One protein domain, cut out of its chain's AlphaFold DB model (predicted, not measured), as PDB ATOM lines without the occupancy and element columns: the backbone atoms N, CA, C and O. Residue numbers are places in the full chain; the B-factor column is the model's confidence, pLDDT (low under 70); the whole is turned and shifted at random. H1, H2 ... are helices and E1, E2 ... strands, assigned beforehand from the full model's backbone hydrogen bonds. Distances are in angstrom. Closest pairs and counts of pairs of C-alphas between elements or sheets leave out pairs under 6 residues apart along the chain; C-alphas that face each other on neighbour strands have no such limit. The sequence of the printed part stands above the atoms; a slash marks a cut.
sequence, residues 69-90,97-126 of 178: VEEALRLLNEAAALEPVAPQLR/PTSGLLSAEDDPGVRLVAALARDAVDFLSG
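This is residues 69 to 90 and 97 to 126 of the 178 residues of the protein "CGNR zinc finger" of Streptomyces sp. PTY087I2 (UniProt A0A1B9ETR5). Two helices meet at a slant, the last turns of H1 packing on the middle of the longer H2, and a ribbon of two antiparallel strands, E1 and E2, reaches away from them. H1 makes one end of the longest axis and the far end of the ribbon makes the other, with H2 crossing between them. The printed part has 52 residues with two named helices and two named strands, in the order H1, E1, E2, H2; the sheet's order is E1 - E2, and the class is mixed, helices and strands. The whole is only just loose, close to compact, with a radius of gyration of the C-alphas of 12.0 A, and flat, spanning 38 by 27 by 13 A.

Start with H1, residues 69 to 81, and look from there to H2, residues 108 to 125: the two touch, and their closest C-alphas, those of Ala 80 and Ala 114, are 4.3 A apart. H1 touches H2 with residues 76 to 81 alone, and H2 touches H1 with residues 113 to 121 alone. Their lines stand at a steep tilt of 51 degrees, opposite ways. Next find E1, residues 85 to 90, and E2, residues 98 to 103, which are antiparallel neighbours with 147 degrees between their directions. Look at N 88 and O 100, 2.8 A apart, and N 102 and O 86, 2.9 A apart; both pairs are within hydrogen-bond range. H1 and E2 are apart, as are E1 and H2. The closest C-alphas of E2 and H2 are those of Ser 103 and Arg 111, 7.7 A apart. In H1 and H2 every O i to N i+4 pair is within hydrogen-bond range.

Find C-alpha 69 at (405.015, 364.962, 398.378); from there H1 runs 18.2 A to C-alpha 81. E1 begins at C-alpha 85, at (421.766, 345.425, 396.520), and runs 15.0 A to C-alpha 90. E2 runs 16.1 A from C-alpha 98 to C-alpha 103. H2, the longest helix with 18 residues, runs 25.5 A from C-alpha 108 to C-alpha 125, at (417.328, 361.192, 406.229).

The two C-alphas farthest apart are those of Val 69 and Pro 97, 39.0 A. Residues 91 to 96 are not printed, and C-alphas 90 and 97 are 5.7 A apart across the cut, which lies in the link from E1 to E2. The links from H1 to E1 and from E2 to H2 are tight. The mean pLDDT of the printed part of this model is 94.7, and no printed residue is under 70.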
ATOM      1  N   VAL A  69     403.958 365.550 397.533       90.00
ATOM      2  CA  VAL A  69     405.015 364.962 398.378       90.00
ATOM      3  C   VAL A  69     404.920 363.440 398.418       90.00
ATOM      4  O   VAL A  69     405.930 362.772 398.239       90.00
ATOM      5  N   GLU A  70     403.715 362.896 398.582       92.75
ATOM      6  CA  GLU A  70     403.494 361.445 398.604       92.75
ATOM      7  C   GLU A  70     403.899 360.770 397.293       92.75
ATOM      8  O   GLU A  70     404.553 359.730 397.293       92.75
ATOM      9  N   GLU A  71     403.586 361.398 396.160       94.19
ATOM     10  CA  GLU A  71     403.977 360.887 394.847       94.19
ATOM     11  C   GLU A  71     405.498 360.945 394.650       94.19
ATOM     12  O   GLU A  71     406.099 360.007 394.128       94.19
ATOM     13  N   ALA A  72     406.142 362.010 395.131       93.81
ATOM     14  CA  ALA A  72     407.595 362.131 395.106       93.81
ATOM     15  C   ALA A  72     408.276 361.074 395.988       93.81
ATOM     16  O   ALA A  72     409.266 360.475 395.567       93.81
ATOM     17  N   LEU A  73     407.741 360.814 397.186       96.81
ATOM     18  CA  LEU A  73     408.230 359.759 398.075       96.81
ATOM     19  C   LEU A  73     408.076 358.381 397.432       96.81
ATOM     20  O   LEU A  73     409.021 357.594 397.441       96.81
ATOM     21  N   ARG A  74     406.910 358.106 396.838       97.00
ATOM     22  CA  ARG A  74     406.644 356.854 396.129       97.00
ATOM     23  C   ARG A  74     407.652 356.632 395.004       97.00
ATOM     24  O   ARG A  74     408.318 355.604 394.996       97.00
ATOM     25  N   LEU A  75     407.819 357.606 394.108       96.81
ATOM     26  CA  LEU A  75     408.744 357.499 392.974       96.81
ATOM     27  C   LEU A  75     410.208 357.388 393.409       96.81
ATOM     28  O   LEU A  75     410.965 356.632 392.803       96.81
ATOM     29  N   LEU A  76     410.614 358.101 394.463       97.19
ATOM     30  CA  LEU A  76     411.967 357.993 395.009       97.19
ATOM     31  C   LEU A  76     412.230 356.592 395.579       97.19
ATOM     32  O   LEU A  76     413.261 355.992 395.281       97.19
ATOM     33  N   ASN A  77     411.292 356.065 396.368       97.50
ATOM     34  CA  ASN A  77     411.411 354.739 396.970       97.50
ATOM     35  C   ASN A  77     411.362 353.625 395.914       97.50
ATOM     36  O   ASN A  77     412.136 352.675 395.995       97.50
ATOM     37  N   GLU A  78     410.502 353.756 394.900       97.25
ATOM     38  CA  GLU A  78     410.455 352.833 393.761       97.25
ATOM     39  C   GLU A  78     411.772 352.845 392.985       97.25
ATOM     40  O   GLU A  78     412.333 351.781 392.733       97.25
ATOM     41  N   ALA A  79     412.313 354.028 392.678       97.31
ATOM     42  CA  ALA A  79     413.599 354.157 392.000       97.31
ATOM     43  C   ALA A  79     414.740 353.522 392.810       97.31
ATOM     44  O   ALA A  79     415.543 352.778 392.252       97.31
ATOM     45  N   ALA A  80     414.792 353.754 394.125       96.19
ATOM     46  CA  ALA A  80     415.799 353.165 395.011       96.19
ATOM     47  C   ALA A  80     415.732 351.627 395.051       96.19
ATOM     48  O   ALA A  80     416.767 350.967 395.195       96.19
ATOM     49  N   ALA A  81     414.527 351.067 394.903       95.00
ATOM     50  CA  ALA A  81     414.260 349.632 394.917       95.00
ATOM     51  C   ALA A  81     414.503 348.931 393.568       95.00
ATOM     52  O   ALA A  81     414.523 347.700 393.537       95.00
ATOM     53  N   LEU A  82     414.712 349.678 392.473       94.19
ATOM     54  CA  LEU A  82     414.968 349.100 391.145       94.19
ATOM     55  C   LEU A  82     416.214 348.212 391.112       94.19
ATOM     56  O   LEU A  82     416.291 347.295 390.302       94.19
ATOM     57  N   GLU A  83     417.179 348.471 391.990       93.00
ATOM     58  CA  GLU A  83     418.402 347.689 392.093       93.00
ATOM     59  C   GLU A  83     418.477 347.005 393.467       93.00
ATOM     60  O   GLU A  83     418.852 347.637 394.464       93.00
ATOM     61  N   PRO A  84     418.168 345.699 393.537       88.12
ATOM     62  CA  PRO A  84     418.434 344.898 394.717       88.12
ATOM     63  C   PRO A  84     419.942 344.825 394.970       88.12
ATOM     64  O   PRO A  84     420.698 344.223 394.203       88.12
ATOM     65  N   VAL A  85     420.373 345.430 396.074       92.25
ATOM     66  CA  VAL A  85     421.766 345.425 396.520       92.25
ATOM     67  C   VAL A  85     421.922 344.634 397.811       92.25
ATOM     68  O   VAL A  85     421.137 344.772 398.747       92.25
ATOM     69  N   ALA A  86     422.969 343.818 397.883       91.56
ATOM     70  CA  ALA A  86     423.364 343.124 399.101       91.56
ATOM     71  C   ALA A  86     424.646 343.753 399.668       91.56
ATOM     72  O   ALA A  86     425.633 343.865 398.930       91.56
ATOM     73  N   PRO A  87     424.694 344.116 400.963       92.88
ATOM     74  CA  PRO A  87     425.943 344.487 401.614       92.88
ATOM     75  C   PRO A  87     426.993 343.381 401.460       92.88
ATOM     76  O   PRO A  87     426.706 342.196 401.633       92.88
ATOM     77  N   GLN A  88     428.215 343.773 401.127       94.94
ATOM     78  CA  GLN A  88     429.375 342.897 401.031       94.94
ATOM     79  C   GLN A  88     430.500 343.445 401.894       94.94
ATOM     80  O   GLN A  88     430.891 344.606 401.766       94.94
ATOM     81  N   LEU A  89     431.055 342.574 402.730       96.00
ATOM     82  CA  LEU A  89     432.299 342.827 403.436       96.00
ATOM     83  C   LEU A  89     433.450 342.269 402.598       96.00
ATOM     84  O   LEU A  89     433.490 341.072 402.312       96.00
ATOM     85  N   ARG A  90     434.387 343.128 402.202       95.25
ATOM     86  CA  ARG A  90     435.644 342.731 401.562       95.25
ATOM     87  C   ARG A  90     436.772 342.864 402.568       95.25
ATOM     88  O   ARG A  90     436.940 343.924 403.165       95.25
ATOM     89  N   PRO A  97     439.209 345.999 406.590       96.06
ATOM     90  CA  PRO A  97     437.970 345.606 405.941       96.06
ATOM     91  C   PRO A  97     437.278 346.815 405.304       96.06
ATOM     92  O   PRO A  97     437.226 347.901 405.883       96.06
ATOM     93  N   THR A  98     436.694 346.605 404.125       96.19
ATOM     94  CA  THR A  98     435.868 347.600 403.433       96.19
ATOM     95  C   THR A  98     434.467 347.051 403.200       96.19
ATOM     96  O   THR A  98     434.288 345.879 402.863       96.19
ATOM     97  N   SER A  99     433.452 347.897 403.365       94.50
ATOM     98  CA  SER A  99     432.081 347.581 402.966       94.50
ATOM     99  C   SER A  99     431.818 348.048 401.537       94.50
ATOM    100  O   SER A  99     432.323 349.079 401.094       94.50
ATOM    101  N   GLY A 100     430.988 347.311 400.816       90.69
ATOM    102  CA  GLY A 100     430.421 347.745 399.547       90.69
ATOM    103  C   GLY A 100     429.039 347.151 399.335       90.69
ATOM    104  O   GLY A 100     428.567 346.346 400.134       90.69
ATOM    105  N   LEU A 101     428.407 347.539 398.238       90.94
ATOM    106  CA  LEU A 101     427.150 346.964 397.786       90.94
ATOM    107  C   LEU A 101     427.428 346.089 396.564       90.94
ATOM    108  O   LEU A 101     428.161 346.496 395.664       90.94
ATOM    109  N   LEU A 102     426.879 344.876 396.557       91.19
ATOM    110  CA  LEU A 102     426.830 344.025 395.375       91.19
ATOM    111  C   LEU A 102     425.452 344.151 394.749       91.19
ATOM    112  O   LEU A 102     424.453 343.826 395.388       91.19
ATOM    113  N   SER A 103     425.438 344.608 393.507       91.69
ATOM    114  CA  SER A 103     424.246 344.674 392.676       91.69
ATOM    115  C   SER A 103     423.976 343.338 391.999       91.69
ATOM    116  O   SER A 103     424.919 342.666 391.576       91.69
ATOM    117  N   ALA A 104     422.701 342.979 391.879       89.38
ATOM    118  CA  ALA A 104     422.243 341.914 390.989       89.38
ATOM    119  C   ALA A 104     421.717 342.445 389.639       89.38
ATOM    120  O   ALA A 104     421.234 341.654 388.836       89.38
ATOM    121  N   GLU A 105     421.770 343.762 389.408       92.94
ATOM    122  CA  GLU A 105     421.268 344.405 388.191       92.94
ATOM    123  C   GLU A 105     422.395 344.602 387.168       92.94
ATOM    124  O   GLU A 105     423.437 345.200 387.459       92.94
ATOM    125  N   ASP A 106     422.167 344.140 385.943       90.62
ATOM    126  CA  ASP A 106     423.144 344.194 384.858       90.62
ATOM    127  C   ASP A 106     423.057 345.511 384.072       90.62
ATOM    128  O   ASP A 106     424.084 345.987 383.575       90.62
ATOM    129  N   ASP A 107     421.885 346.157 384.028       94.75
ATOM    130  CA  ASP A 107     421.680 347.432 383.336       94.75
ATOM    131  C   ASP A 107     422.355 348.604 384.087       94.75
ATOM    132  O   ASP A 107     421.930 348.989 385.184       94.75
ATOM    133  N   PRO A 108     423.397 349.240 383.508       93.25
ATOM    134  CA  PRO A 108     424.085 350.360 384.148       93.25
ATOM    135  C   PRO A 108     423.203 351.593 384.382       93.25
ATOM    136  O   PRO A 108     423.442 352.328 385.340       93.25
ATOM    137  N   GLY A 109     422.212 351.835 383.522       94.81
ATOM    138  CA  GLY A 109     421.274 352.946 383.653       94.81
ATOM    139  C   GLY A 109     420.346 352.756 384.848       94.81
ATOM    140  O   GLY A 109     420.177 353.682 385.644       94.81
ATOM    141  N   VAL A 110     419.825 351.540 385.030       95.12
ATOM    142  CA  VAL A 110     419.005 351.187 386.201       95.12
ATOM    143  C   VAL A 110     419.824 351.302 387.485       95.12
ATOM    144  O   VAL A 110     419.385 351.969 388.425       95.12
ATOM    145  N   ARG A 111     421.049 350.751 387.508       95.19
ATOM    146  CA  ARG A 111     421.956 350.887 388.662       95.19
ATOM    147  C   ARG A 111     422.230 352.345 389.017       95.19
ATOM    148  O   ARG A 111     422.200 352.705 390.190       95.19
ATOM    149  N   LEU A 112     422.491 353.198 388.024       95.75
ATOM    150  CA  LEU A 112     422.771 354.615 388.260       95.75
ATOM    151  C   LEU A 112     421.572 355.330 388.893       95.75
ATOM    152  O   LEU A 112     421.739 356.047 389.879       95.75
ATOM    153  N   VAL A 113     420.370 355.135 388.346       96.94
ATOM    154  CA  VAL A 113     419.148 355.760 388.873       96.94
ATOM    155  C   VAL A 113     418.862 355.281 390.294       96.94
ATOM    156  O   VAL A 113     418.605 356.104 391.173       96.94
ATOM    157  N   ALA A 114     418.962 353.975 390.541       96.62
ATOM    158  CA  ALA A 114     418.718 353.404 391.858       96.62
ATOM    159  C   ALA A 114     419.757 353.854 392.894       96.62
ATOM    160  O   ALA A 114     419.393 354.189 394.022       96.62
ATOM    161  N   ALA A 115     421.037 353.933 392.514       95.44
ATOM    162  CA  ALA A 115     422.094 354.465 393.372       95.44
ATOM    163  C   ALA A 115     421.848 355.930 393.744       95.44
ATOM    164  O   ALA A 115     421.873 356.260 394.925       95.44
ATOM    165  N   LEU A 116     421.518 356.786 392.773       97.00
ATOM    166  CA  LEU A 116     421.185 358.190 393.040       97.00
ATOM    167  C   LEU A 116     419.947 358.336 393.933       97.00
ATOM    168  O   LEU A 116     419.903 359.223 394.783       97.00
ATOM    169  N   ALA A 117     418.944 357.477 393.751       97.69
ATOM    170  CA  ALA A 117     417.756 357.468 394.594       97.69
ATOM    171  C   ALA A 117     418.086 357.060 396.040       97.69
ATOM    172  O   ALA A 117     417.638 357.731 396.969       97.69
ATOM    173  N   ARG A 118     418.916 356.028 396.249       95.81
ATOM    174  CA  ARG A 118     419.397 355.644 397.589       95.81
ATOM    175  C   ARG A 118     420.242 356.741 398.234       95.81
ATOM    176  O   ARG A 118     419.966 357.104 399.371       95.81
ATOM    177  N   ASP A 119     421.170 357.345 397.493       96.12
ATOM    178  CA  ASP A 119     421.971 358.476 397.982       96.12
ATOM    179  C   ASP A 119     421.079 359.660 398.385       96.12
ATOM    180  O   ASP A 119     421.330 360.328 399.388       96.12
ATOM    181  N   ALA A 120     420.008 359.927 397.631       96.88
ATOM    182  CA  ALA A 120     419.034 360.953 397.981       96.88
ATOM    183  C   ALA A 120     418.235 360.592 399.245       96.88
ATOM    184  O   ALA A 120     418.004 361.474 400.071       96.88
ATOM    185  N   VAL A 121     417.841 359.327 399.432       97.06
ATOM    186  CA  VAL A 121     417.196 358.845 400.669       97.06
ATOM    187  C   VAL A 121     418.132 359.013 401.870       97.06
ATOM    188  O   VAL A 121     417.728 359.597 402.880       97.06
ATOM    189  N   ASP A 122     419.388 358.589 401.752       95.94
ATOM    190  CA  ASP A 122     420.402 358.723 402.804       95.94
ATOM    191  C   ASP A 122     420.673 360.199 403.123       95.94
ATOM    192  O   ASP A 122     420.712 360.616 404.282       95.94
ATOM    193  N   PHE A 123     420.777 361.041 402.096       96.81
ATOM    194  CA  PHE A 123     420.960 362.477 402.257       96.81
ATOM    195  C   PHE A 123     419.768 363.153 402.956       96.81
ATOM    196  O   PHE A 123     419.957 363.967 403.864       96.81
ATOM    197  N   LEU A 124     418.537 362.831 402.541       96.06
ATOM    198  CA  LEU A 124     417.305 363.419 403.079       96.06
ATOM    199  C   LEU A 124     416.937 362.886 404.469       96.06
ATOM    200  O   LEU A 124     416.160 363.535 405.168       96.06
ATOM    201  N   SER A 125     417.466 361.734 404.871       96.38
ATOM    202  CA  SER A 125     417.328 361.192 406.229       96.38
ATOM    203  C   SER A 125     418.510 361.552 407.140       96.38
ATOM    204  O   SER A 125     418.394 361.468 408.361       96.38
ATOM    205  N   GLY A 126     419.627 362.002 406.564       95.44
ATOM    206  CA  GLY A 126     420.846 362.363 407.277       95.44
ATOM    207  C   GLY A 126     420.904 363.811 407.791       95.44
ATOM    208  O   GLY A 126     420.092 364.668 407.434       95.44
TER     209      GLY A 126